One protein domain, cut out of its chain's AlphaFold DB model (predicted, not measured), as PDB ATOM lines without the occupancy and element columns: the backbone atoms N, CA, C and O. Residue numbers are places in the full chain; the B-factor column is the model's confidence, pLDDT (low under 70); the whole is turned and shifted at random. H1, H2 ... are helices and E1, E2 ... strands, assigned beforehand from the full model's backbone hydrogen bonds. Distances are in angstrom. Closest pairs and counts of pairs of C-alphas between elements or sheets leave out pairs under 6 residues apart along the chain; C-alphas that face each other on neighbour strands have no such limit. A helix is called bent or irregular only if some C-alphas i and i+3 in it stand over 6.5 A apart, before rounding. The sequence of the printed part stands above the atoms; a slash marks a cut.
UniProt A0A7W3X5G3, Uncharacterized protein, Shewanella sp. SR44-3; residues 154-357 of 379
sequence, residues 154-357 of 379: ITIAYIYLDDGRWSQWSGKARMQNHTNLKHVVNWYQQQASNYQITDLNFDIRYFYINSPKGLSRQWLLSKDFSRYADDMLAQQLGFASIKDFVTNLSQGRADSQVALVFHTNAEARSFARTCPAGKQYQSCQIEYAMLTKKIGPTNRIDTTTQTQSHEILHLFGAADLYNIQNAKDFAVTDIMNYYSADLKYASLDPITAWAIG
ATOM      1  N   ILE A 154     137.849 181.671  63.775       96.62
ATOM      2  CA  ILE A 154     136.887 181.913  62.700       96.62
ATOM      3  C   ILE A 154     135.470 181.678  63.215       96.62
ATOM      4  O   ILE A 154     135.091 180.550  63.526       96.62
ATOM      5  N   THR A 155     134.655 182.726  63.242       97.12
ATOM      6  CA  THR A 155     133.219 182.603  63.501       97.12
ATOM      7  C   THR A 155     132.479 182.462  62.174       97.12
ATOM      8  O   THR A 155     132.415 183.405  61.388       97.12
ATOM      9  N   ILE A 156     131.880 181.302  61.912       97.56
ATOM     10  CA  ILE A 156     130.961 181.120  60.785       97.56
ATOM     11  C   ILE A 156     129.568 181.542  61.250       97.56
ATOM     12  O   ILE A 156     128.905 180.822  62.002       97.56
ATOM     13  N   ALA A 157     129.116 182.707  60.794       96.50
ATOM     14  CA  ALA A 157     127.755 183.178  61.006       96.50
ATOM     15  C   ALA A 157     126.853 182.589  59.916       96.50
ATOM     16  O   ALA A 157     126.747 183.122  58.809       96.50
ATOM     17  N   TYR A 158     126.235 181.454  60.226       97.50
ATOM     18  CA  TYR A 158     125.425 180.697  59.288       97.50
ATOM     19  C   TYR A 158     123.957 181.106  59.373       97.50
ATOM     20  O   TYR A 158     123.254 180.793  60.336       97.50
ATOM     21  N   ILE A 159     123.484 181.799  58.349       95.44
ATOM     22  CA  ILE A 159     122.184 182.452  58.308       95.44
ATOM     23  C   ILE A 159     121.272 181.682  57.357       95.44
ATOM     24  O   ILE A 159     121.442 181.692  56.137       95.44
ATOM     25  N   TYR A 160     120.267 181.024  57.917       94.94
ATOM     26  CA  TYR A 160     119.201 180.401  57.148       94.94
ATOM     27  C   TYR A 160     118.209 181.467  56.694       94.94
ATOM     28  O   TYR A 160     117.609 182.149  57.526       94.94
ATOM     29  N   LEU A 161     118.032 181.581  55.380       92.81
ATOM     30  CA  LEU A 161     117.036 182.455  54.772       92.81
ATOM     31  C   LEU A 161     115.790 181.637  54.443       92.81
ATOM     32  O   LEU A 161     115.849 180.705  53.637       92.81
ATOM     33  N   ASP A 162     114.673 181.981  55.073       90.88
ATOM     34  CA  ASP A 162     113.364 181.371  54.836       90.88
ATOM     35  C   ASP A 162     112.428 182.416  54.222       90.88
ATOM     36  O   ASP A 162     112.344 183.540  54.718       90.88
ATOM     37  N   ASP A 163     111.770 182.094  53.112       89.44
ATOM     38  CA  ASP A 163     110.789 182.981  52.466       89.44
ATOM     39  C   ASP A 163     109.380 182.373  52.448       89.44
ATOM     40  O   ASP A 163     108.464 182.910  51.815       89.44
ATOM     41  N   GLY A 164     109.204 181.222  53.109       85.38
ATOM     42  CA  GLY A 164     107.961 180.467  53.151       85.38
ATOM     43  C   GLY A 164     107.494 179.938  51.792       85.38
ATOM     44  O   GLY A 164     106.356 179.480  51.687       85.38
ATOM     45  N   ARG A 165     108.312 180.023  50.732       86.94
ATOM     46  CA  ARG A 165     107.920 179.646  49.367       86.94
ATOM     47  C   ARG A 165     109.028 178.905  48.634       86.94
ATOM     48  O   ARG A 165     108.893 177.702  48.424       86.94
ATOM     49  N   TRP A 166     110.071 179.609  48.209       84.94
ATOM     50  CA  TRP A 166     111.207 179.057  47.478       84.94
ATOM     51  C   TRP A 166     112.204 178.361  48.410       84.94
ATOM     52  O   TRP A 166     112.731 177.307  48.059       84.94
ATOM     53  N   SER A 167     112.399 178.916  49.606       88.38
ATOM     54  CA  SER A 167     113.246 178.405  50.681       88.38
ATOM     55  C   SER A 167     112.404 178.213  51.943       88.38
ATOM     56  O   SER A 167     111.766 179.157  52.400       88.38
ATOM     57  N   GLN A 168     112.379 176.993  52.481       90.56
ATOM     58  CA  GLN A 168     111.581 176.589  53.645       90.56
ATOM     59  C   GLN A 168     112.350 175.594  54.520       90.56
ATOM     60  O   GLN A 168     112.463 174.403  54.198       90.56
ATOM     61  N   TRP A 169     112.889 176.052  55.644       92.00
ATOM     62  CA  TRP A 169     113.814 175.270  56.462       92.00
ATOM     63  C   TRP A 169     113.108 174.423  57.523       92.00
ATOM     64  O   TRP A 169     112.793 174.873  58.625       92.00
ATOM     65  N   SER A 170     112.954 173.125  57.251       92.25
ATOM     66  CA  SER A 170     112.501 172.173  58.276       92.25
ATOM     67  C   SER A 170     113.562 171.943  59.363       92.25
ATOM     68  O   SER A 170     114.765 172.059  59.126       92.25
ATOM     69  N   GLY A 171     113.139 171.539  60.568       92.56
ATOM     70  CA  GLY A 171     114.064 171.141  61.643       92.56
ATOM     71  C   GLY A 171     115.036 170.029  61.223       92.56
ATOM     72  O   GLY A 171     116.228 170.109  61.507       92.56
ATOM     73  N   LYS A 172     114.555 169.037  60.460       92.31
ATOM     74  CA  LYS A 172     115.384 167.941  59.934       92.31
ATOM     75  C   LYS A 172     116.463 168.441  58.969       92.31
ATOM     76  O   LYS A 172     117.620 168.050  59.106       92.31
ATOM     77  N   ALA A 173     116.101 169.314  58.027       91.50
ATOM     78  CA  ALA A 173     117.050 169.886  57.070       91.50
ATOM     79  C   ALA A 173     118.136 170.713  57.776       91.50
ATOM     80  O   ALA A 173     119.313 170.604  57.440       91.50
ATOM     81  N   ARG A 174     117.758 171.477  58.808       94.31
ATOM     82  CA  ARG A 174     118.706 172.234  59.639       94.31
ATOM     83  C   ARG A 174     119.686 171.320  60.369       94.31
ATOM     84  O   ARG A 174     120.890 171.529  60.283       94.31
ATOM     85  N   MET A 175     119.195 170.257  61.005       93.94
ATOM     86  CA  MET A 175     120.057 169.287  61.688       93.94
ATOM     87  C   MET A 175     121.025 168.580  60.734       93.94
ATOM     88  O   MET A 175     122.199 168.425  61.060       93.94
ATOM     89  N   GLN A 176     120.567 168.201  59.537       93.06
ATOM     90  CA  GLN A 176     121.450 167.645  58.510       93.06
ATOM     91  C   GLN A 176     122.518 168.663  58.083       93.06
ATOM     92  O   GLN A 176     123.693 168.319  57.988       93.06
ATOM     93  N   ASN A 177     122.140 169.930  57.904       94.94
ATOM     94  CA  ASN A 177     123.088 170.989  57.577       94.94
ATOM     95  C   ASN A 177     124.111 171.249  58.700       94.94
ATOM     96  O   ASN A 177     125.271 171.535  58.415       94.94
ATOM     97  N   HIS A 178     123.724 171.102  59.972       96.19
ATOM     98  CA  HIS A 178     124.664 171.201  61.097       96.19
ATOM     99  C   HIS A 178     125.730 170.105  61.017       96.19
ATOM    100  O   HIS A 178     126.914 170.380  61.202       96.19
ATOM    101  N   THR A 179     125.328 168.873  60.697       95.50
ATOM    102  CA  THR A 179     126.263 167.767  60.458       95.50
ATOM    103  C   THR A 179     127.176 168.054  59.267       95.50
ATOM    104  O   THR A 179     128.387 167.879  59.379       95.50
ATOM    105  N   ASN A 180     126.633 168.577  58.163       95.50
ATOM    106  CA  ASN A 180     127.427 168.969  56.998       95.50
ATOM    107  C   ASN A 180     128.500 170.006  57.361       95.50
ATOM    108  O   ASN A 180     129.668 169.802  57.044       95.50
ATOM    109  N   LEU A 181     128.151 171.060  58.104       96.88
ATOM    110  CA  LEU A 181     129.131 172.060  58.535       96.88
ATOM    111  C   LEU A 181     130.196 171.510  59.484       96.88
ATOM    112  O   LEU A 181     131.344 171.937  59.404       96.88
ATOM    113  N   LYS A 182     129.862 170.539  60.342       97.06
ATOM    114  CA  LYS A 182     130.884 169.837  61.136       97.06
ATOM    115  C   LYS A 182     131.880 169.115  60.231       97.06
ATOM    116  O   LYS A 182     133.077 169.176  60.482       97.06
ATOM    117  N   HIS A 183     131.412 168.474  59.159       97.31
ATOM    118  CA  HIS A 183     132.305 167.864  58.172       97.31
ATOM    119  C   HIS A 183     133.166 168.902  57.444       97.31
ATOM    120  O   HIS A 183     134.353 168.652  57.255       97.31
ATOM    121  N   VAL A 184     132.604 170.063  57.096       98.38
ATOM    122  CA  VAL A 184     133.345 171.182  56.488       98.38
ATOM    123  C   VAL A 184     134.456 171.690  57.409       98.38
ATOM    124  O   VAL A 184     135.610 171.760  56.999       98.38
ATOM    125  N   VAL A 185     134.139 171.984  58.671       98.25
ATOM    126  CA  VAL A 185     135.119 172.465  59.657       98.25
ATOM    127  C   VAL A 185     136.208 171.427  59.922       98.25
ATOM    128  O   VAL A 185     137.391 171.764  59.891       98.25
ATOM    129  N   ASN A 186     135.835 170.158  60.106       98.00
ATOM    130  CA  ASN A 186     136.810 169.083  60.287       98.00
ATOM    131  C   ASN A 186     137.724 168.944  59.062       98.00
ATOM    132  O   ASN A 186     138.923 168.717  59.209       98.00
ATOM    133  N   TRP A 187     137.172 169.096  57.854       98.31
ATOM    134  CA  TRP A 187     137.962 169.088  56.630       98.31
ATOM    135  C   TRP A 187     138.937 170.266  56.592       98.31
ATOM    136  O   TRP A 187     140.117 170.038  56.341       98.31
ATOM    137  N   TYR A 188     138.510 171.491  56.922       98.56
ATOM    138  CA  TYR A 188     139.426 172.633  57.013       98.56
ATOM    139  C   TYR A 188     140.556 172.389  58.006       98.56
ATOM    140  O   TYR A 188     141.708 172.635  57.667       98.56
ATOM    141  N   GLN A 189     140.256 171.870  59.196       97.88
ATOM    142  CA  GLN A 189     141.271 171.547  60.202       97.88
ATOM    143  C   GLN A 189     142.247 170.474  59.704       97.88
ATOM    144  O   GLN A 189     143.459 170.590  59.889       97.88
ATOM    145  N   GLN A 190     141.742 169.454  59.008       97.50
ATOM    146  CA  GLN A 190     142.586 168.443  58.381       97.50
ATOM    147  C   GLN A 190     143.495 169.059  57.308       97.50
ATOM    148  O   GLN A 190     144.697 168.790  57.307       97.50
ATOM    149  N   GLN A 191     142.964 169.905  56.420       98.25
ATOM    150  CA  GLN A 191     143.774 170.581  55.404       98.25
ATOM    151  C   GLN A 191     144.802 171.526  56.038       98.25
ATOM    152  O   GLN A 191     145.961 171.508  55.639       98.25
ATOM    153  N   ALA A 192     144.414 172.285  57.062       98.00
ATOM    154  CA  ALA A 192     145.278 173.190  57.818       98.00
ATOM    155  C   ALA A 192     146.496 172.457  58.407       98.00
ATOM    156  O   ALA A 192     147.625 172.945  58.306       98.00
ATOM    157  N   SER A 193     146.299 171.237  58.921       97.12
ATOM    158  CA  SER A 193     147.390 170.412  59.456       97.12
ATOM    159  C   SER A 193     148.461 170.062  58.410       97.12
ATOM    160  O   SER A 193     149.649 170.044  58.736       97.12
ATOM    161  N   ASN A 194     148.080 169.892  57.135       96.62
ATOM    162  CA  ASN A 194     149.026 169.642  56.038       96.62
ATOM    163  C   ASN A 194     149.958 170.842  55.783       96.62
ATOM    164  O   ASN A 194     151.039 170.672  55.223       96.62
ATOM    165  N   TYR A 195     149.553 172.039  56.218       97.88
ATOM    166  CA  TYR A 195     150.306 173.291  56.125       97.88
ATOM    167  C   TYR A 195     150.867 173.757  57.475       97.88
ATOM    168  O   TYR A 195     151.305 174.899  57.587       97.88
ATOM    169  N   GLN A 196     150.872 172.890  58.496       97.12
ATOM    170  CA  GLN A 196     151.379 173.197  59.842       97.12
ATOM    171  C   GLN A 196     150.637 174.352  60.540       97.12
ATOM    172  O   GLN A 196     151.172 174.985  61.450       97.12
ATOM    173  N   ILE A 197     149.391 174.616  60.146       96.56
ATOM    174  CA  ILE A 197     148.515 175.569  60.827       96.56
ATOM    175  C   ILE A 197     147.854 174.838  61.999       96.56
ATOM    176  O   ILE A 197     147.116 173.873  61.802       96.56
ATOM    177  N   THR A 198     148.159 175.271  63.222       92.94
ATOM    178  CA  THR A 198     147.756 174.583  64.466       92.94
ATOM    179  C   THR A 198     146.777 175.385  65.319       92.94
ATOM    180  O   THR A 198     146.163 174.840  66.229       92.94
ATOM    181  N   ASP A 199     146.591 176.662  65.003       90.50
ATOM    182  CA  ASP A 199     145.798 177.642  65.743       90.50
ATOM    183  C   ASP A 199     144.424 177.919  65.108       90.50
ATOM    184  O   ASP A 199     143.717 178.833  65.534       90.50
ATOM    185  N   LEU A 200     144.009 177.120  64.118       96.31
ATOM    186  CA  LEU A 200     142.725 177.277  63.438       96.31
ATOM    187  C   LEU A 200     141.561 176.696  64.256       96.31
ATOM    188  O   LEU A 200     141.374 175.480  64.351       96.31
ATOM    189  N   ASN A 201     140.727 177.589  64.774       96.50
ATOM    190  CA  ASN A 201     139.558 177.290  65.584       96.50
ATOM    191  C   ASN A 201     138.299 177.848  64.926       96.50
ATOM    192  O   ASN A 201     138.302 178.960  64.400       96.50
ATOM    193  N   PHE A 202     137.206 177.089  64.992       97.12
ATOM    194  CA  PHE A 202     135.923 177.489  64.422       97.12
ATOM    195  C   PHE A 202     134.841 177.581  65.500       97.12
ATOM    196  O   PHE A 202     134.641 176.636  66.261       97.12
ATOM    197  N   ASP A 203     134.103 178.689  65.500       96.25
ATOM    198  CA  ASP A 203     132.826 178.855  66.197       96.25
ATOM    199  C   ASP A 203     131.718 178.947  65.141       96.25
ATOM    200  O   ASP A 203     131.771 179.799  64.257       96.25
ATOM    201  N   ILE A 204     130.721 178.062  65.179       97.62
ATOM    202  CA  ILE A 204     129.606 178.106  64.224       97.62
ATOM    203  C   ILE A 204     128.369 178.612  64.951       97.62
ATOM    204  O   ILE A 204     127.852 177.947  65.851       97.62
ATOM    205  N   ARG A 205     127.848 179.756  64.507       97.00
ATOM    206  CA  ARG A 205     126.621 180.344  65.047       97.00
ATOM    207  C   ARG A 205     125.524 180.322  64.004       97.00
ATOM    208  O   ARG A 205     125.718 180.774  62.881       97.00
ATOM    209  N   TYR A 206     124.372 179.796  64.395       96.88
ATOM    210  CA  TYR A 206     123.232 179.624  63.508       96.88
ATOM    211  C   TYR A 206     122.182 180.695  63.761       96.88
ATOM    212  O   TYR A 206     121.747 180.890  64.895       96.88
ATOM    213  N   PHE A 207     121.733 181.328  62.686       95.19
ATOM    214  CA  PHE A 207     120.722 182.374  62.706       95.19
ATOM    215  C   PHE A 207     119.595 182.018  61.747       95.19
ATOM    216  O   PHE A 207     119.825 181.436  60.688       95.19
ATOM    217  N   TYR A 208     118.371 182.371  62.120       92.56
ATOM    218  CA  TYR A 208     117.171 182.070  61.347       92.56
ATOM    219  C   TYR A 208     116.489 183.379  61.024       92.56
ATOM    220  O   TYR A 208     116.049 184.072  61.939       92.56
ATOM    221  N   ILE A 209     116.447 183.728  59.742       90.75
ATOM    222  CA  ILE A 209     115.941 185.026  59.328       90.75
ATOM    223  C   ILE A 209     114.854 184.860  58.277       90.75
ATOM    224  O   ILE A 209     115.010 184.133  57.290       90.75
ATOM    225  N   ASN A 210     113.753 185.571  58.503       88.44
ATOM    226  CA  ASN A 210     112.671 185.661  57.545       88.44
ATOM    227  C   ASN A 210     113.053 186.660  56.456       88.44
ATOM    228  O   ASN A 210     113.433 187.806  56.719       88.44
ATOM    229  N   SER A 211     112.915 186.209  55.221       84.19
ATOM    230  CA  SER A 211     113.162 186.981  54.017       84.19
ATOM    231  C   SER A 211     111.853 187.341  53.309       84.19
ATOM    232  O   SER A 211     110.823 186.703  53.553       84.19
ATOM    233  N   PRO A 212     111.838 188.391  52.466       83.19
ATOM    234  CA  PRO A 212     110.659 188.744  51.698       83.19
ATOM    235  C   PRO A 212     110.221 187.558  50.842       83.19
ATOM    236  O   PRO A 212     111.050 186.866  50.250       83.19
ATOM    237  N   LYS A 213     108.907 187.341  50.758       82.00
ATOM    238  CA  LYS A 213     108.340 186.257  49.952       82.00
ATOM    239  C   LYS A 213     108.786 186.375  48.496       82.00
ATOM    240  O   LYS A 213     108.699 187.451  47.910       82.00
ATOM    241  N   GLY A 214     109.122 185.240  47.883       74.62
ATOM    242  CA  GLY A 214     109.433 185.189  46.456       74.62
ATOM    243  C   GLY A 214     110.896 185.487  46.162       74.62
ATOM    244  O   GLY A 214     111.200 186.165  45.178       74.62
ATOM    245  N   LEU A 215     111.796 184.958  46.991       82.56
ATOM    246  CA  LEU A 215     113.215 184.961  46.680       82.56
ATOM    247  C   LEU A 215     113.458 184.340  45.297       82.56
ATOM    248  O   LEU A 215     112.845 183.344  44.907       82.56
ATOM    249  N   SER A 216     114.388 184.932  44.559       84.19
ATOM    250  CA  SER A 216     114.884 184.395  43.296       84.19
ATOM    251  C   SER A 216     116.398 184.514  43.250       84.19
ATOM    252  O   SER A 216     116.985 185.389  43.892       84.19
ATOM    253  N   ARG A 217     117.041 183.671  42.440       82.56
ATOM    254  CA  ARG A 217     118.490 183.747  42.214       82.56
ATOM    255  C   ARG A 217     118.917 185.148  41.760       82.56
ATOM    256  O   ARG A 217     119.901 185.678  42.260       82.56
ATOM    257  N   GLN A 218     118.184 185.744  40.822       86.75
ATOM    258  CA  GLN A 218     118.473 187.072  40.278       86.75
ATOM    259  C   GLN A 218     118.421 188.142  41.368       86.75
ATOM    260  O   GLN A 218     119.285 189.013  41.409       86.75
ATOM    261  N   TRP A 219     117.448 188.050  42.275       88.38
ATOM    262  CA  TRP A 219     117.349 188.981  43.389       88.38
ATOM    263  C   TRP A 219     118.504 188.818  44.383       88.38
ATOM    264  O   TRP A 219     119.108 189.822  44.748       88.38
ATOM    265  N   LEU A 220     118.894 187.586  44.735       87.12
ATOM    266  CA  LEU A 220     120.049 187.331  45.618       87.12
ATOM    267  C   LEU A 220     121.373 187.884  45.057       87.12
ATOM    268  O   LEU A 220     122.261 188.259  45.822       87.12
ATOM    269  N   LEU A 221     121.505 187.951  43.728       84.38
ATOM    270  CA  LEU A 221     122.658 188.537  43.031       84.38
ATOM    271  C   LEU A 221     122.588 190.071  42.908       84.38
ATOM    272  O   LEU A 221     123.566 190.705  42.511       84.38
ATOM    273  N   SER A 222     121.438 190.677  43.200       84.69
ATOM    274  CA  SER A 222     121.205 192.105  42.987       84.69
ATOM    275  C   SER A 222     121.815 192.977  44.093       84.69
ATOM    276  O   SER A 222     122.091 192.532  45.209       84.69
ATOM    277  N   LYS A 223     121.972 194.275  43.807       79.69
ATOM    278  CA  LYS A 223     122.317 195.277  44.832       79.69
ATOM    279  C   LYS A 223     121.223 195.426  45.893       79.69
ATOM    280  O   LYS A 223     121.525 195.849  47.005       79.69
ATOM    281  N   ASP A 224     119.981 195.080  45.563       83.44
ATOM    282  CA  ASP A 224     118.845 195.187  46.479       83.44
ATOM    283  C   ASP A 224     118.966 194.184  47.615       83.44
ATOM    284  O   ASP A 224     118.747 194.556  48.763       83.44
ATOM    285  N   PHE A 225     119.410 192.956  47.323       85.12
ATOM    286  CA  PHE A 225     119.689 191.985  48.376       85.12
ATOM    287  C   PHE A 225     120.798 192.461  49.317       85.12
ATOM    288  O   PHE A 225     120.695 192.258  50.517       85.12
ATOM    289  N   SER A 226     121.838 193.127  48.813       79.25
ATOM    290  CA  SER A 226     122.896 193.649  49.691       79.25
ATOM    291  C   SER A 226     122.394 194.735  50.627       79.25
ATOM    292  O   SER A 226     122.675 194.664  51.812       79.25
ATOM    293  N   ARG A 227     121.591 195.681  50.127       80.69
ATOM    294  CA  ARG A 227     120.948 196.690  50.986       80.69
ATOM    295  C   ARG A 227     120.024 196.038  52.011       80.69
ATOM    296  O   ARG A 227     120.064 196.355  53.191       80.69
ATOM    297  N   TYR A 228     119.238 195.066  51.563       80.88
ATOM    298  CA  TYR A 228     118.399 194.256  52.433       80.88
ATOM    299  C   TYR A 228     119.213 193.525  53.519       80.88
ATOM    300  O   TYR A 228     118.784 193.466  54.671       80.88
ATOM    301  N   ALA A 229     120.382 192.987  53.164       78.12
ATOM    302  CA  ALA A 229     121.277 192.311  54.089       78.12
ATOM    303  C   ALA A 229     121.901 193.269  55.110       78.12
ATOM    304  O   ALA A 229     121.987 192.923  56.286       78.12
ATOM    305  N   ASP A 230     122.278 194.470  54.679       76.88
ATOM    306  CA  ASP A 230     122.861 195.491  55.549       76.88
ATOM    307  C   ASP A 230     121.836 196.046  56.551       76.88
ATOM    308  O   ASP A 230     122.143 196.151  57.741       76.88
ATOM    309  N   ASP A 231     120.612 196.335  56.091       79.88
ATOM    310  CA  ASP A 231     119.600 197.040  56.885       79.88
ATOM    311  C   ASP A 231     118.656 196.080  57.626       79.88
ATOM    312  O   ASP A 231     118.472 196.159  58.841       79.88
ATOM    313  N   MET A 232     118.031 195.145  56.907       74.12
ATOM    314  CA  MET A 232     116.895 194.388  57.438       74.12
ATOM    315  C   MET A 232     117.316 193.120  58.187       74.12
ATOM    316  O   MET A 232     116.644 192.708  59.133       74.12
ATOM    317  N   LEU A 233     118.424 192.490  57.786       77.62
ATOM    318  CA  LEU A 233     118.954 191.331  58.515       77.62
ATOM    319  C   LEU A 233     119.573 191.762  59.845       77.62
ATOM    320  O   LEU A 233     119.328 191.116  60.860       77.62
ATOM    321  N   ALA A 234     120.303 192.881  59.859       83.31
ATOM    322  CA  ALA A 234     120.858 193.450  61.082       83.31
ATOM    323  C   ALA A 234     119.761 193.773  62.105       83.31
ATOM    324  O   ALA A 234     119.848 193.334  63.253       83.31
ATOM    325  N   GLN A 235     118.681 194.432  61.670       87.06
ATOM    326  CA  GLN A 235     117.543 194.757  62.534       87.06
ATOM    327  C   GLN A 235     116.868 193.513  63.122       87.06
ATOM    328  O   GLN A 235     116.592 193.481  64.319       87.06
ATOM    329  N   GLN A 236     116.641 192.465  62.320       91.00
ATOM    330  CA  GLN A 236     116.058 191.208  62.820       91.00
ATOM    331  C   GLN A 236     116.953 190.501  63.848       91.00
ATOM    332  O   GLN A 236     116.456 189.757  64.690       91.00
ATOM    333  N   LEU A 237     118.263 190.747  63.796       89.94
ATOM    334  CA  LEU A 237     119.237 190.246  64.761       89.94
ATOM    335  C   LEU A 237     119.446 191.193  65.958       89.94
ATOM    336  O   LEU A 237     120.200 190.849  66.864       89.94
ATOM    337  N   GLY A 238     118.783 192.355  65.985       92.44
ATOM    338  CA  GLY A 238     118.891 193.347  67.058       92.44
ATOM    339  C   GLY A 238     120.108 194.275  66.959       92.44
ATOM    340  O   GLY A 238     120.507 194.853  67.966       92.44
ATOM    341  N   PHE A 239     120.703 194.424  65.773       91.62
ATOM    342  CA  PHE A 239     121.866 195.283  65.525       91.62
ATOM    343  C   PHE A 239     121.504 196.479  64.638       91.62
ATOM    344  O   PHE A 239     120.612 196.397  63.796       91.62
ATOM    345  N   ALA A 240     122.225 197.590  64.808       89.31
ATOM    346  CA  ALA A 240     122.023 198.796  64.003       89.31
ATOM    347  C   ALA A 240     122.500 198.626  62.549       89.31
ATOM    348  O   ALA A 240     121.942 199.242  61.647       89.31
ATOM    349  N   SER A 241     123.511 197.783  62.323       87.00
ATOM    350  CA  SER A 241     124.040 197.452  61.000       87.00
ATOM    351  C   SER A 241     124.655 196.050  60.973       87.00
ATOM    352  O   SER A 241     125.011 195.492  62.019       87.00
ATOM    353  N   ILE A 242     124.843 195.476  59.779       86.81
ATOM    354  CA  ILE A 242     125.545 194.188  59.644       86.81
ATOM    355  C   ILE A 242     126.999 194.279  60.130       86.81
ATOM    356  O   ILE A 242     127.545 193.314  60.662       86.81
ATOM    357  N   LYS A 243     127.619 195.458  60.007       86.31
ATOM    358  CA  LYS A 243     128.967 195.721  60.513       86.31
ATOM    359  C   LYS A 243     129.016 195.602  62.035       86.31
ATOM    360  O   LYS A 243     129.957 195.006  62.562       86.31
ATOM    361  N   ASP A 244     128.011 196.119  62.738       89.12
ATOM    362  CA  ASP A 244     127.921 196.000  64.198       89.12
ATOM    363  C   ASP A 244     127.690 194.548  64.619       89.12
ATOM    364  O   ASP A 244     128.319 194.075  65.563       89.12
ATOM    365  N   PHE A 245     126.861 193.814  63.873       91.88
ATOM    366  CA  PHE A 245     126.681 192.375  64.067       91.88
ATOM    367  C   PHE A 245     128.000 191.603  63.905       91.88
ATOM    368  O   PHE A 245     128.386 190.836  64.786       91.88
ATOM    369  N   VAL A 246     128.744 191.847  62.823       90.25
ATOM    370  CA  VAL A 246     130.063 191.236  62.583       90.25
ATOM    371  C   VAL A 246     131.060 191.598  63.689       90.25
ATOM    372  O   VAL A 246     131.754 190.722  64.200       90.25
ATOM    373  N   THR A 247     131.104 192.866  64.103       89.94
ATOM    374  CA  THR A 247     131.985 193.348  65.185       89.94
ATOM    375  C   THR A 247     131.639 192.687  66.521       89.94
ATOM    376  O   THR A 247     132.525 192.329  67.298       89.94
ATOM    377  N   ASN A 248     130.349 192.482  66.791       92.88
ATOM    378  CA  ASN A 248     129.892 191.760  67.971       92.88
ATOM    379  C   ASN A 248     130.332 190.289  67.943       92.88
ATOM    380  O   ASN A 248     130.818 189.774  68.951       92.88
ATOM    381  N   LEU A 249     130.221 189.625  66.789       93.00
ATOM    382  CA  LEU A 249     130.639 188.234  66.619       93.00
ATOM    383  C   LEU A 249     132.148 188.024  66.734       93.00
ATOM    384  O   LEU A 249     132.570 187.006  67.283       93.00
ATOM    385  N   SER A 250     132.955 188.974  66.256       89.31
ATOM    386  CA  SER A 250     134.407 188.952  66.464       89.31
ATOM    387  C   SER A 250     134.806 189.343  67.890       89.31
ATOM    388  O   SER A 250     135.974 189.217  68.258       89.31
ATOM    389  N   GLN A 251     133.851 189.815  68.706       85.56
ATOM    390  CA  GLN A 251     134.075 190.352  70.052       85.56
ATOM    391  C   GLN A 251     135.118 191.484  70.064       85.56
ATOM    392  O   GLN A 251     135.833 191.668  71.046       85.56
ATOM    393  N   GLY A 252     135.258 192.206  68.946       74.69
ATOM    394  CA  GLY A 252     136.288 193.231  68.763       74.69
ATOM    395  C   GLY A 252     137.730 192.706  68.753       74.69
ATOM    396  O   GLY A 252     138.664 193.507  68.803       74.69
ATOM    397  N   ARG A 253     137.947 191.385  68.694       81.56
ATOM    398  CA  ARG A 253     139.286 190.795  68.719       81.56
ATOM    399  C   ARG A 253     139.926 190.819  67.333       81.56
ATOM    400  O   ARG A 253     139.338 190.350  66.363       81.56
ATOM    401  N   ALA A 254     141.156 191.325  67.249       80.12
ATOM    402  CA  ALA A 254     141.891 191.437  65.987       80.12
ATOM    403  C   ALA A 254     142.278 190.075  65.374       80.12
ATOM    404  O   ALA A 254     142.490 189.984  64.167       80.12
ATOM    405  N   ASP A 255     142.363 189.024  66.193       84.69
ATOM    406  CA  ASP A 255     142.642 187.645  65.783       84.69
ATOM    407  C   ASP A 255     141.369 186.837  65.469       84.69
ATOM    408  O   ASP A 255     141.466 185.648  65.166       84.69
ATOM    409  N   SER A 256     140.185 187.457  65.545       90.44
ATOM    410  CA  SER A 256     138.908 186.815  65.241       90.44
ATOM    411  C   SER A 256     138.345 187.337  63.926       90.44
ATOM    412  O   SER A 256     138.160 188.540  63.746       90.44
ATOM    413  N   GLN A 257     138.016 186.427  63.017       92.12
ATOM    414  CA  GLN A 257     137.399 186.753  61.733       92.12
ATOM    415  C   GLN A 257     136.000 186.158  61.643       92.12
ATOM    416  O   GLN A 257     135.682 185.192  62.335       92.12
ATOM    417  N   VAL A 258     135.152 186.744  60.799       93.69
ATOM    418  CA  VAL A 258     133.761 186.315  60.633       93.69
ATOM    419  C   VAL A 258     133.506 185.973  59.173       93.69
ATOM    420  O   VAL A 258     133.700 186.810  58.297       93.69
ATOM    421  N   ALA A 259     133.028 184.757  58.926       95.62
ATOM    422  CA  ALA A 259     132.525 184.323  57.631       95.62
ATOM    423  C   ALA A 259     130.992 184.395  57.644       95.62
ATOM    424  O   ALA A 259     130.337 183.607  58.332       95.62
ATOM    425  N   LEU A 260     130.417 185.341  56.898       94.94
ATOM    426  CA  LEU A 260     128.967 185.441  56.717       94.94
ATOM    427  C   LEU A 260     128.516 184.451  55.641       94.94
ATOM    428  O   LEU A 260     128.940 184.537  54.488       94.94
ATOM    429  N   VAL A 261     127.639 183.516  56.007       96.44
ATOM    430  CA  VAL A 261     127.141 182.483  55.091       96.44
ATOM    431  C   VAL A 261     125.624 182.488  55.099       96.44
ATOM    432  O   VAL A 261     125.000 182.056  56.062       96.44
ATOM    433  N   PHE A 262     125.020 182.933  54.006       94.94
ATOM    434  CA  PHE A 262     123.585 182.832  53.786       94.94
ATOM    435  C   PHE A 262     123.249 181.509  53.109       94.94
ATOM    436  O   PHE A 262     123.953 181.080  52.198       94.94
ATOM    437  N   HIS A 263     122.155 180.870  53.518       95.38
ATOM    438  CA  HIS A 263     121.701 179.628  52.905       95.38
ATOM    439  C   HIS A 263     120.194 179.628  52.669       95.38
ATOM    440  O   HIS A 263     119.398 179.628  53.612       95.38
ATOM    441  N   THR A 264     119.807 179.546  51.400       93.00
ATOM    442  CA  THR A 264     118.459 179.147  50.998       93.00
ATOM    443  C   THR A 264     118.463 177.664  50.638       93.00
ATOM    444  O   THR A 264     119.338 177.200  49.907       93.00
ATOM    445  N   ASN A 265     117.479 176.888  51.103       89.25
ATOM    446  CA  ASN A 265     117.347 175.486  50.683       89.25
ATOM    447  C   ASN A 265     116.580 175.352  49.361       89.25
ATOM    448  O   ASN A 265     115.734 174.474  49.187       89.25
ATOM    449  N   ALA A 266     116.894 176.231  48.419       86.50
ATOM    450  CA  ALA A 266     116.372 176.225  47.070       86.50
ATOM    451  C   ALA A 266     117.501 175.880  46.097       86.50
ATOM    452  O   ALA A 266     118.639 176.259  46.330       86.50
ATOM    453  N   GLU A 267     117.212 175.177  45.000       87.44
ATOM    454  CA  GLU A 267     118.260 174.856  44.021       87.44
ATOM    455  C   GLU A 267     118.544 176.065  43.130       87.44
ATOM    456  O   GLU A 267     117.693 176.484  42.340       87.44
ATOM    457  N   ALA A 268     119.763 176.587  43.226       89.62
ATOM    458  CA  ALA A 268     120.341 177.494  42.250       89.62
ATOM    459  C   ALA A 268     121.870 177.306  42.220       89.62
ATOM    460  O   ALA A 268     122.410 176.351  42.777       89.62
ATOM    461  N   ARG A 269     122.579 178.190  41.514       88.94
ATOM    462  CA  ARG A 269     124.041 178.239  41.599       88.94
ATOM    463  C   ARG A 269     124.424 179.073  42.818       88.94
ATOM    464  O   ARG A 269     124.018 180.235  42.898       88.94
ATOM    465  N   SER A 270     125.200 178.469  43.714       94.31
ATOM    466  CA  SER A 270     125.814 179.167  44.847       94.31
ATOM    467  C   SER A 270     126.916 180.107  44.355       94.31
ATOM    468  O   SER A 270     127.389 179.964  43.226       94.31
ATOM    469  N   PHE A 271     127.213 181.132  45.143       93.62
ATOM    470  CA  PHE A 271     128.227 182.125  44.808       93.62
ATOM    471  C   PHE A 271     128.743 182.810  46.070       93.62
ATOM    472  O   PHE A 271     128.032 182.892  47.073       93.62
ATOM    473  N   ALA A 272     129.918 183.420  45.977       92.88
ATOM    474  CA  ALA A 272     130.422 184.348  46.973       92.88
ATOM    475  C   ALA A 272     130.453 185.774  46.423       92.88
ATOM    476  O   ALA A 272     130.789 186.024  45.262       92.88
ATOM    477  N   ARG A 273     130.103 186.732  47.277       89.31
ATOM    478  CA  ARG A 273     130.323 188.151  47.031       89.31
ATOM    479  C   ARG A 273     131.503 188.590  47.878       89.31
ATOM    480  O   ARG A 273     131.335 188.832  49.070       89.31
ATOM    481  N   THR A 274     132.666 188.678  47.248       87.75
ATOM    482  CA  THR A 274     133.918 189.051  47.906       87.75
ATOM    483  C   THR A 274     134.221 190.534  47.744       87.75
ATOM    484  O   THR A 274     133.781 191.185  46.786       87.75
ATOM    485  N   CYS A 275     134.978 191.084  48.687       82.50
ATOM    486  CA  CYS A 275     135.533 192.419  48.542       82.50
ATOM    487  C   CYS A 275     136.800 192.360  47.672       82.50
ATOM    488  O   CYS A 275     137.720 191.600  47.974       82.50
ATOM    489  N   PRO A 276     136.905 193.178  46.611       73.44
ATOM    490  CA  PRO A 276     138.090 193.180  45.765       73.44
ATOM    491  C   PRO A 276     139.313 193.732  46.511       73.44
ATOM    492  O   PRO A 276     139.198 194.660  47.317       73.44
ATOM    493  N   ALA A 277     140.499 193.222  46.173       69.50
ATOM    494  CA  ALA A 277     141.765 193.743  46.678       69.50
ATOM    495  C   ALA A 277     142.072 195.168  46.167       69.50
ATOM    496  O   ALA A 277     141.797 195.524  45.015       69.50
ATOM    497  N   GLY A 278     142.716 195.983  47.012       64.94
ATOM    498  CA  GLY A 278     143.210 197.329  46.680       64.94
ATOM    499  C   GLY A 278     142.276 198.486  47.071       64.94
ATOM    500  O   GLY A 278     141.407 198.350  47.926       64.94
ATOM    501  N   LYS A 279     142.451 199.670  46.452       50.88
ATOM    502  CA  LYS A 279     141.747 200.928  46.822       50.88
ATOM    503  C   LYS A 279     140.211 200.854  46.767       50.88
ATOM    504  O   LYS A 279     139.547 201.683  47.377       50.88
ATOM    505  N   GLN A 280     139.651 199.868  46.065       54.25
ATOM    506  CA  GLN A 280     138.207 199.614  46.003       54.25
ATOM    507  C   GLN A 280     137.644 198.972  47.289       54.25
ATOM    508  O   GLN A 280     136.429 198.882  47.428       54.25
ATOM    509  N   TYR A 281     138.501 198.588  48.245       55.94
ATOM    510  CA  TYR A 281     138.111 198.036  49.547       55.94
ATOM    511  C   TYR A 281     137.310 199.016  50.417       55.94
ATOM    512  O   TYR A 281     136.403 198.598  51.129       55.94
ATOM    513  N   GLN A 282     137.599 200.323  50.348       55.72
ATOM    514  CA  GLN A 282     137.042 201.305  51.292       55.72
ATOM    515  C   GLN A 282     135.509 201.443  51.234       55.72
ATOM    516  O   GLN A 282     134.914 201.964  52.173       55.72
ATOM    517  N   SER A 283     134.863 200.975  50.162       61.91
ATOM    518  CA  SER A 283     133.403 200.993  50.012       61.91
ATOM    519  C   SER A 283     132.732 199.632  50.223       61.91
ATOM    520  O   SER A 283     131.502 199.562  50.185       61.91
ATOM    521  N   CYS A 284     133.492 198.555  50.449       72.00
ATOM    522  CA  CYS A 284     132.926 197.226  50.652       72.00
ATOM    523  C   CYS A 284     132.429 197.076  52.096       72.00
ATOM    524  O   CYS A 284     133.222 196.928  53.021       72.00
ATOM    525  N   GLN A 285     131.111 197.157  52.286       70.88
ATOM    526  CA  GLN A 285     130.486 197.067  53.613       70.88
ATOM    527  C   GLN A 285     130.230 195.620  54.051       70.88
ATOM    528  O   GLN A 285     130.240 195.330  55.245       70.88
ATOM    529  N   ILE A 286     130.020 194.717  53.087       79.31
ATOM    530  CA  ILE A 286     129.649 193.327  53.341       79.31
ATOM    531  C   ILE A 286     130.299 192.380  52.328       79.31
ATOM    532  O   ILE A 286     130.335 192.644  51.124       79.31
ATOM    533  N   GLU A 287     130.758 191.249  52.847       88.94
ATOM    534  CA  GLU A 287     131.263 190.094  52.118       88.94
ATOM    535  C   GLU A 287     130.551 188.854  52.653       88.94
ATOM    536  O   GLU A 287     130.388 188.709  53.866       88.94
ATOM    537  N   TYR A 288     130.068 187.991  51.760       92.62
ATOM    538  CA  TYR A 288     129.303 186.810  52.159       92.62
ATOM    539  C   TYR A 288     129.326 185.699  51.116       92.62
ATOM    540  O   TYR A 288     129.429 185.943  49.913       92.62
ATOM    541  N   ALA A 289     129.141 184.469  51.588       95.38
ATOM    542  CA  ALA A 289     128.818 183.319  50.761       95.38
ATOM    543  C   ALA A 289     127.295 183.152  50.701       95.38
ATOM    544  O   ALA A 289     126.609 183.275  51.715       95.38
ATOM    545  N   MET A 290     126.758 182.872  49.517       95.19
ATOM    546  CA  MET A 290     125.348 182.577  49.287       95.19
ATOM    547  C   MET A 290     125.203 181.158  48.761       95.19
ATOM    548  O   MET A 290     125.477 180.854  47.599       95.19
ATOM    549  N   LEU A 291     124.709 180.294  49.633       95.50
ATOM    550  CA  LEU A 291     124.412 178.911  49.336       95.50
ATOM    551  C   LEU A 291     122.964 178.795  48.868       95.50
ATOM    552  O   LEU A 291     122.040 179.313  49.495       95.50
ATOM    553  N   THR A 292     122.779 178.098  47.755       91.44
ATOM    554  CA  THR A 292     121.473 177.828  47.142       91.44
ATOM    555  C   THR A 292     121.395 176.341  46.815       91.44
ATOM    556  O   THR A 292     121.540 175.913  45.666       91.44
ATOM    557  N   LYS A 293     121.225 175.518  47.856       85.69
ATOM    558  CA  LYS A 293     121.248 174.059  47.730       85.69
ATOM    559  C   LYS A 293     120.147 173.405  48.551       85.69
ATOM    560  O   LYS A 293     119.996 173.680  49.737       85.69
ATOM    561  N   LYS A 294     119.386 172.483  47.955       81.00
ATOM    562  CA  LYS A 294     118.437 171.670  48.724       81.00
ATOM    563  C   LYS A 294     119.195 170.677  49.597       81.00
ATOM    564  O   LYS A 294     120.033 169.923  49.113       81.00
ATOM    565  N   ILE A 295     118.817 170.632  50.872       79.44
ATOM    566  CA  ILE A 295     119.303 169.644  51.836       79.44
ATOM    567  C   ILE A 295     118.312 168.485  51.909       79.44
ATOM    568  O   ILE A 295     117.132 168.694  52.201       79.44
ATOM    569  N   GLY A 296     118.780 167.265  51.652       64.25
ATOM    570  CA  GLY A 296     117.958 166.057  51.715       64.25
ATOM    571  C   GLY A 296     118.412 164.973  50.735       64.25
ATOM    572  O   GLY A 296     119.407 165.159  50.035       64.25
ATOM    573  N   PRO A 297     117.709 163.829  50.675       51.34
ATOM    574  CA  PRO A 297     118.055 162.758  49.753       51.34
ATOM    575  C   PRO A 297     117.883 163.253  48.317       51.34
ATOM    576  O   PRO A 297     116.775 163.556  47.874       51.34
ATOM    577  N   THR A 298     118.988 163.334  47.585       57.91
ATOM    578  CA  THR A 298     118.962 163.486  46.132       57.91
ATOM    579  C   THR A 298     119.513 162.209  45.513       57.91
ATOM    580  O   THR A 298     120.394 161.569  46.080       57.91
ATOM    581  N   ASN A 299     119.031 161.834  44.328       51.75
ATOM    582  CA  ASN A 299     119.565 160.687  43.576       51.75
ATOM    583  C   ASN A 299     120.946 160.989  42.952       51.75
ATOM    584  O   ASN A 299     121.394 160.287  42.048       51.75
ATOM    585  N   ARG A 300     121.583 162.088  43.364       63.53
ATOM    586  CA  ARG A 300     122.857 162.592  42.861       63.53
ATOM    587  C   ARG A 300     123.857 162.608  44.011       63.53
ATOM    588  O   ARG A 300     123.475 162.579  45.176       63.53
ATOM    589  N   ILE A 301     125.138 162.660  43.662       70.69
ATOM    590  CA  ILE A 301     126.209 162.907  44.630       70.69
ATOM    591  C   ILE A 301     125.869 164.206  45.369       70.69
ATOM    592  O   ILE A 301     125.676 165.244  44.732       70.69
ATOM    593  N   ASP A 302     125.738 164.129  46.693       81.38
ATOM    594  CA  ASP A 302     125.493 165.299  47.527       81.38
ATOM    595  C   ASP A 302     126.783 166.119  47.613       81.38
ATOM    596  O   ASP A 302     127.743 165.750  48.286       81.38
ATOM    597  N   THR A 303     126.812 167.235  46.889       87.56
ATOM    598  CA  THR A 303     127.952 168.152  46.860       87.56
ATOM    599  C   THR A 303     127.838 169.264  47.896       87.56
ATOM    600  O   THR A 303     128.661 170.171  47.872       87.56
ATOM    601  N   THR A 304     126.854 169.230  48.806       91.75
ATOM    602  CA  THR A 304     126.587 170.333  49.744       91.75
ATOM    603  C   THR A 304     127.826 170.736  50.536       91.75
ATOM    604  O   THR A 304     128.150 171.916  50.587       91.75
ATOM    605  N   THR A 305     128.544 169.775  51.121       95.38
ATOM    606  CA  THR A 305     129.749 170.054  51.920       95.38
ATOM    607  C   THR A 305     130.881 170.631  51.070       95.38
ATOM    608  O   THR A 305     131.603 171.514  51.526       95.38
ATOM    609  N   GLN A 306     131.009 170.196  49.813       95.31
ATOM    610  CA  GLN A 306     131.969 170.770  48.869       95.31
ATOM    611  C   GLN A 306     131.591 172.187  48.463       95.31
ATOM    612  O   GLN A 306     132.439 173.062  48.536       95.31
ATOM    613  N   THR A 307     130.328 172.439  48.119       95.62
ATOM    614  CA  THR A 307     129.842 173.788  47.810       95.62
ATOM    615  C   THR A 307     130.008 174.712  49.016       95.62
ATOM    616  O   THR A 307     130.546 175.797  48.873       95.62
ATOM    617  N   GLN A 308     129.643 174.276  50.225       97.31
ATOM    618  CA  GLN A 308     129.879 175.042  51.455       97.31
ATOM    619  C   GLN A 308     131.349 175.418  51.617       97.31
ATOM    620  O   GLN A 308     131.666 176.585  51.818       97.31
ATOM    621  N   SER A 309     132.237 174.432  51.501       98.12
ATOM    622  CA  SER A 309     133.671 174.652  51.674       98.12
ATOM    623  C   SER A 309     134.244 175.565  50.583       98.12
ATOM    624  O   SER A 309     135.045 176.447  50.871       98.12
ATOM    625  N   HIS A 310     133.812 175.381  49.337       97.88
ATOM    626  CA  HIS A 310     134.220 176.184  48.188       97.88
ATOM    627  C   HIS A 310     133.813 177.655  48.353       97.88
ATOM    628  O   HIS A 310     134.654 178.546  48.308       97.88
ATOM    629  N   GLU A 311     132.534 177.916  48.637       97.62
ATOM    630  CA  GLU A 311     132.026 179.286  48.738       97.62
ATOM    631  C   GLU A 311     132.565 180.021  49.972       97.62
ATOM    632  O   GLU A 311     132.809 181.224  49.920       97.62
ATOM    633  N   ILE A 312     132.791 179.313  51.085       97.81
ATOM    634  CA  ILE A 312     133.417 179.905  52.274       97.81
ATOM    635  C   ILE A 312     134.874 180.286  51.985       97.81
ATOM    636  O   ILE A 312     135.307 181.345  52.430       97.81
ATOM    637  N   LEU A 313     135.627 179.485  51.219       97.62
ATOM    638  CA  LEU A 313     137.024 179.793  50.876       97.62
ATOM    639  C   LEU A 313     137.168 181.094  50.082       97.62
ATOM    640  O   LEU A 313     138.152 181.810  50.277       97.62
ATOM    641  N   HIS A 314     136.189 181.436  49.241       96.25
ATOM    642  CA  HIS A 314     136.179 182.726  48.550       96.25
ATOM    643  C   HIS A 314     136.213 183.912  49.512       96.25
ATOM    644  O   HIS A 314     136.883 184.901  49.226       96.25
ATOM    645  N   LEU A 315     135.550 183.804  50.669       94.69
ATOM    646  CA  LEU A 315     135.544 184.871  51.673       94.69
ATOM    647  C   LEU A 315     136.932 185.141  52.236       94.69
ATOM    648  O   LEU A 315     137.165 186.233  52.712       94.69
ATOM    649  N   PHE A 316     137.844 184.171  52.151       94.44
ATOM    650  CA  PHE A 316     139.224 184.291  52.613       94.44
ATOM    651  C   PHE A 316     140.216 184.556  51.479       94.44
ATOM    652  O   PHE A 316     141.416 184.402  51.676       94.44
ATOM    653  N   GLY A 317     139.747 184.920  50.284       92.31
ATOM    654  CA  GLY A 317     140.622 185.331  49.187       92.31
ATOM    655  C   GLY A 317     140.814 184.316  48.066       92.31
ATOM    656  O   GLY A 317     141.407 184.667  47.042       92.31
ATOM    657  N   ALA A 318     140.325 183.081  48.219       95.00
ATOM    658  CA  ALA A 318     140.450 182.069  47.175       95.00
ATOM    659  C   ALA A 318     139.634 182.446  45.929       95.00
ATOM    660  O   ALA A 318     138.517 182.947  46.023       95.00
ATOM    661  N   ALA A 319     140.166 182.155  44.747       93.81
ATOM    662  CA  ALA A 319     139.490 182.349  43.471       93.81
ATOM    663  C   ALA A 319     139.206 181.016  42.773       93.81
ATOM    664  O   ALA A 319     139.939 180.041  42.945       93.81
ATOM    665  N   ASP A 320     138.170 181.014  41.934       95.38
ATOM    666  CA  ASP A 320     137.817 179.893  41.067       95.38
ATOM    667  C   ASP A 320     138.954 179.569  40.094       95.38
ATOM    668  O   ASP A 320     139.185 180.282  39.109       95.38
ATOM    669  N   LEU A 321     139.640 178.452  40.322       95.94
ATOM    670  CA  LEU A 321     140.663 177.959  39.408       95.94
ATOM    671  C   LEU A 321     140.044 177.493  38.095       95.94
ATOM    672  O   LEU A 321     140.678 177.646  37.051       95.94
ATOM    673  N   TYR A 322     138.809 176.979  38.108       93.31
ATOM    674  CA  TYR A 322     138.148 176.493  36.893       93.31
ATOM    675  C   TYR A 322     137.862 177.592  35.856       93.31
ATOM    676  O   TYR A 322     137.647 177.280  34.686       93.31
ATOM    677  N   ASN A 323     137.954 178.867  36.250       93.38
ATOM    678  CA  ASN A 323     137.790 180.017  35.360       93.38
ATOM    679  C   ASN A 323     139.062 180.384  34.573       93.38
ATOM    680  O   ASN A 323     139.001 181.181  33.636       93.38
ATOM    681  N   ILE A 324     140.226 179.849  34.957       93.50
ATOM    682  CA  ILE A 324     141.532 180.276  34.434       93.50
ATOM    683  C   ILE A 324     141.999 179.322  33.339       93.50
ATOM    684  O   ILE A 324     142.173 178.135  33.606       93.50
ATOM    685  N   GLN A 325     142.267 179.829  32.134       88.25
ATOM    686  CA  GLN A 325     142.658 179.029  30.959       88.25
ATOM    687  C   GLN A 325     143.719 177.952  31.254       88.25
ATOM    688  O   GLN A 325     143.500 176.760  31.032       88.25
ATOM    689  N   ASN A 326     144.852 178.351  31.837       91.81
ATOM    690  CA  ASN A 326     145.988 177.450  32.063       91.81
ATOM    691  C   ASN A 326     145.877 176.605  33.345       91.81
ATOM    692  O   ASN A 326     146.817 175.892  33.683       91.81
ATOM    693  N   ALA A 327     144.761 176.675  34.077       95.00
ATOM    694  CA  ALA A 327     144.583 175.919  35.319       95.00
ATOM    695  C   ALA A 327     143.941 174.533  35.117       95.00
ATOM    696  O   ALA A 327     143.717 173.822  36.090       95.00
ATOM    697  N   LYS A 328     143.651 174.127  33.873       94.44
ATOM    698  CA  LYS A 328     143.001 172.844  33.560       94.44
ATOM    699  C   LYS A 328     143.721 171.639  34.178       94.44
ATOM    700  O   LYS A 328     143.128 170.895  34.944       94.44
ATOM    701  N   ASP A 329     145.007 171.473  33.888       95.19
ATOM    702  CA  ASP A 329     145.809 170.353  34.405       95.19
ATOM    703  C   ASP A 329     146.596 170.735  35.681       95.19
ATOM    704  O   ASP A 329     147.499 170.015  36.107       95.19
ATOM    705  N   PHE A 330     146.272 171.873  36.301       96.31
ATOM    706  CA  PHE A 330     146.911 172.367  37.521       96.31
ATOM    707  C   PHE A 330     145.990 172.172  38.721       96.31
ATOM    708  O   PHE A 330     144.803 172.461  38.634       96.31
ATOM    709  N   ALA A 331     146.538 171.731  39.854       96.62
ATOM    710  CA  ALA A 331     145.781 171.567  41.095       96.62
ATOM    711  C   ALA A 331     144.469 170.769  40.902       96.62
ATOM    712  O   ALA A 331     143.365 171.216  41.207       96.62
ATOM    713  N   VAL A 332     144.581 169.591  40.279       97.31
ATOM    714  CA  VAL A 332     143.446 168.848  39.692       97.31
ATOM    715  C   VAL A 332     142.499 168.200  40.711       97.31
ATOM    716  O   VAL A 332     141.467 167.651  40.326       97.31
ATOM    717  N   THR A 333     142.852 168.234  41.995       97.00
ATOM    718  CA  THR A 333     142.003 167.798  43.116       97.00
ATOM    719  C   THR A 333     141.613 168.948  44.040       97.00
ATOM    720  O   THR A 333     140.899 168.713  45.017       97.00
ATOM    721  N   ASP A 334     142.065 170.171  43.743       98.38
ATOM    722  CA  ASP A 334     141.771 171.349  44.544       98.38
ATOM    723  C   ASP A 334     140.284 171.692  44.461       98.38
ATOM    724  O   ASP A 334     139.687 171.713  43.377       98.38
ATOM    725  N   ILE A 335     139.699 171.983  45.620       97.94
ATOM    726  CA  ILE A 335     138.281 172.308  45.760       97.94
ATOM    727  C   ILE A 335     137.847 173.540  44.949       97.94
ATOM    728  O   ILE A 335     136.670 173.676  44.620       97.94
ATOM    729  N   MET A 336     138.780 174.423  44.594       97.44
ATOM    730  CA  MET A 336     138.545 175.597  43.757       97.44
ATOM    731  C   MET A 336     138.621 175.290  42.254       97.44
ATOM    732  O   MET A 336     138.343 176.176  41.447       97.44
ATOM    733  N   ASN A 337     138.998 174.069  41.846       97.00
ATOM    734  CA  ASN A 337     139.097 173.667  40.436       97.00
ATOM    735  C   ASN A 337     138.114 172.552  40.060       97.00
ATOM    736  O   ASN A 337     137.359 172.696  39.101       97.00
ATOM    737  N   TYR A 338     138.101 171.442  40.802       95.06
ATOM    738  CA  TYR A 338     137.299 170.268  40.454       95.06
ATOM    739  C   TYR A 338     136.550 169.706  41.659       95.06
ATOM    740  O   TYR A 338     137.080 169.597  42.763       95.06
ATOM    741  N   TYR A 339     135.318 169.262  41.414       92.75
ATOM    742  CA  TYR A 339     134.554 168.504  42.397       92.75
ATOM    743  C   TYR A 339     135.114 167.090  42.564       92.75
ATOM    744  O   TYR A 339     135.480 166.419  41.599       92.75
ATOM    745  N   SER A 340     135.089 166.616  43.802       94.75
ATOM    746  CA  SER A 340     135.316 165.221  44.167       94.75
ATOM    747  C   SER A 340     133.989 164.502  44.440       94.75
ATOM    748  O   SER A 340     132.931 165.118  44.536       94.75
ATOM    749  N   ALA A 341     134.009 163.177  44.591       92.88
ATOM    750  CA  ALA A 341     132.814 162.420  44.996       92.88
ATOM    751  C   ALA A 341     132.375 162.709  46.445       92.88
ATOM    752  O   ALA A 341     131.220 162.497  46.800       92.88
ATOM    753  N   ASP A 342     133.309 163.154  47.284       93.69
ATOM    754  CA  ASP A 342     133.129 163.475  48.699       93.69
ATOM    755  C   ASP A 342     134.137 164.577  49.055       93.69
ATOM    756  O   ASP A 342     135.247 164.595  48.509       93.69
ATOM    757  N   LEU A 343     133.774 165.474  49.975       96.06
ATOM    758  CA  LEU A 343     134.660 166.528  50.467       96.06
ATOM    759  C   LEU A 343     135.980 165.962  51.007       96.06
ATOM    760  O   LEU A 343     137.031 166.539  50.750       96.06
ATOM    761  N   LYS A 344     135.970 164.797  51.671       95.81
ATOM    762  CA  LYS A 344     137.207 164.192  52.207       95.81
ATOM    763  C   LYS A 344     138.245 163.832  51.134       95.81
ATOM    764  O   LYS A 344     139.393 163.555  51.472       95.81
ATOM    765  N   TYR A 345     137.842 163.771  49.862       96.50
ATOM    766  CA  TYR A 345     138.740 163.515  48.734       96.50
ATOM    767  C   TYR A 345     139.183 164.790  48.012       96.50
ATOM    768  O   TYR A 345     140.111 164.709  47.210       96.50
ATOM    769  N   ALA A 346     138.544 165.930  48.273       97.75
ATOM    770  CA  ALA A 346     139.011 167.215  47.779       97.75
ATOM    771  C   ALA A 346     140.250 167.652  48.567       97.75
ATOM    772  O   ALA A 346     140.364 167.387  49.771       97.75
ATOM    773  N   SER A 347     141.169 168.328  47.886       97.81
ATOM    774  CA  SER A 347     142.351 168.926  48.493       97.81
ATOM    775  C   SER A 347     142.237 170.444  48.554       97.81
ATOM    776  O   SER A 347     141.380 171.068  47.923       97.81
ATOM    777  N   LEU A 348     143.121 171.027  49.356       97.88
ATOM    778  CA  LEU A 348     143.433 172.442  49.335       97.88
ATOM    779  C   LEU A 348     144.891 172.550  48.890       97.88
ATOM    780  O   LEU A 348     145.810 172.360  49.689       97.88
ATOM    781  N   ASP A 349     145.102 172.751  47.594       98.00
ATOM    782  CA  ASP A 349     146.423 172.765  46.977       98.00
ATOM    783  C   ASP A 349     147.136 174.099  47.253       98.00
ATOM    784  O   ASP A 349     146.505 175.088  47.648       98.00
ATOM    785  N   PRO A 350     148.466 174.169  47.046       97.69
ATOM    786  CA  PRO A 350     149.267 175.308  47.492       97.69
ATOM    787  C   PRO A 350     148.807 176.684  46.988       97.69
ATOM    788  O   PRO A 350     149.074 177.683  47.649       97.69
ATOM    789  N   ILE A 351     148.125 176.765  45.838       96.88
ATOM    790  CA  ILE A 351     147.610 178.039  45.312       96.88
ATOM    791  C   ILE A 351     146.446 178.566  46.157       96.88
ATOM    792  O   ILE A 351     146.432 179.737  46.527       96.88
ATOM    793  N   THR A 352     145.511 177.692  46.523       97.44
ATOM    794  CA  THR A 352     144.372 178.025  47.377       97.44
ATOM    795  C   THR A 352     144.861 178.283  48.795       97.44
ATOM    796  O   THR A 352     144.431 179.248  49.420       97.44
ATOM    797  N   ALA A 353     145.835 177.497  49.273       97.62
ATOM    798  CA  ALA A 353     146.460 177.684  50.584       97.62
ATOM    799  C   ALA A 353     147.156 179.041  50.684       97.62
ATOM    800  O   ALA A 353     147.055 179.727  51.701       97.62
ATOM    801  N   TRP A 354     147.833 179.464  49.617       95.50
ATOM    802  CA  TRP A 354     148.415 180.792  49.541       95.50
ATOM    803  C   TRP A 354     147.337 181.878  49.584       95.50
ATOM    804  O   TRP A 354     147.489 182.826  50.355       95.50
ATOM    805  N   ALA A 355     146.259 181.731  48.809       94.50
ATOM    806  CA  ALA A 355     145.196 182.729  48.720       94.50
ATOM    807  C   ALA A 355     144.508 182.978  50.073       94.50
ATOM    808  O   ALA A 355     144.253 184.125  50.415       94.50
ATOM    809  N   ILE A 356     144.315 181.930  50.883       95.44
ATOM    810  CA  ILE A 356     143.724 182.031  52.232       95.44
ATOM    811  C   ILE A 356     144.731 182.329  53.354       95.44
ATOM    812  O   ILE A 356     144.381 182.323  54.538       95.44
ATOM    813  N   GLY A 357     145.994 182.571  52.997       94.12
ATOM    814  CA  GLY A 357     147.044 183.011  53.913       94.12
ATOM    815  C   GLY A 357     147.860 181.905  54.593       94.12
ATOM    816  O   GLY A 357     148.679 182.218  55.456       94.12
TER     817      GLY A 357
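This is residues 154 to 357 of the 379 residues of an uncharacterized protein of Shewanella sp. SR44-3 (UniProt A0A7W3X5G3). A twisted five-stranded sheet forms the middle layer of three, with the long helix H1 and helix H6 over one face and H3 and H4 over the other. After H6, a long stretch with no named element, residues 316 to 349, leads to the short H7, off the sheet. The printed part has 204 residues with seven named helices and five named strands, in the order E1 H1 E2 H2 H3 H4 E3 E4 H5 E5 H6 H7. The sheet, in the order E2 E1 E3 E5 E4, is mixed, and the class is mixed, helices and strands. The whole is compact, with a radius of gyration of the C-alphas of 16.7 A and spans of 44 by 44 by 32 A.

E1, residues 154 to 162, begins with C-alpha 154 at (136.887, 181.913, 62.700) and is 24.8 A long. H1, residues 171 to 194, is 35.4 A long, and E2, residues 201 to 210, 29.3 A. H2 is residues 217 to 220, H3 residues 223 to 236, 19.5 A, and H4 residues 242 to 249. E3, residues 256 to 264, is 26.1 A long; E4 is residues 271 to 273. H5, residues 279 to 283, is only just irregular: C-alphas 279 and 282 are 6.50 A apart. E5 is residues 288 to 292, H6 residues 304 to 315, 17.2 A, and H7 residues 350 to 355, ending with C-alpha 355 at (145.196, 182.729, 48.720).

E2 and E1 are parallel, with N 156 and O 203 2.8 A apart, within hydrogen-bond range. E1 and E3 are parallel (N 155 and O 257, 2.8 A), as are E3 and E5 (N 262 and O 289, 2.8 A); E5 and E4 are antiparallel (N 273 and O 288, 2.8 A). E1, H1 and E2 form a strand-helix-strand unit, two parallel neighbour strands with a helix between, its crossover right-handed. H1 is over E1 at a height over the sheet of 8.8 A. H6, on the same face, is over E3 and E5 at 8.1 A. H1 touches H6 with residues 180 to 184 alone; the closest C-alphas, of Asn 180 and Thr 305, are 5.7 A apart, at a steep tilt of 59 degrees. On the opposite face H3 touches H4, the closest C-alphas being those of Ala 234 and Ile 242, 5.0 A. H2 only grazes the sheet. H5 is not on it. H6 and H7 are near each other. Every O i to N i+4 pair is within hydrogen-bond range in H4 and H7; the figures are 19 of 20 in H1, 8 of 10 in H3, 7 of 8 in H6 and 0 of 1 in H5, which has 0 of 2 O i to N i+3 pairs within range; H2 is too short for an i+4 pair.

The C-alphas farthest apart, of Gly 238 and Asp 329, are 48.2 A apart. The printed part has no cut. The links E5 to H6 and H6 to H7 are long. Mean pLDDT of the printed part is 89.4; residues 277 to 283 and 296 to 300 are under 70.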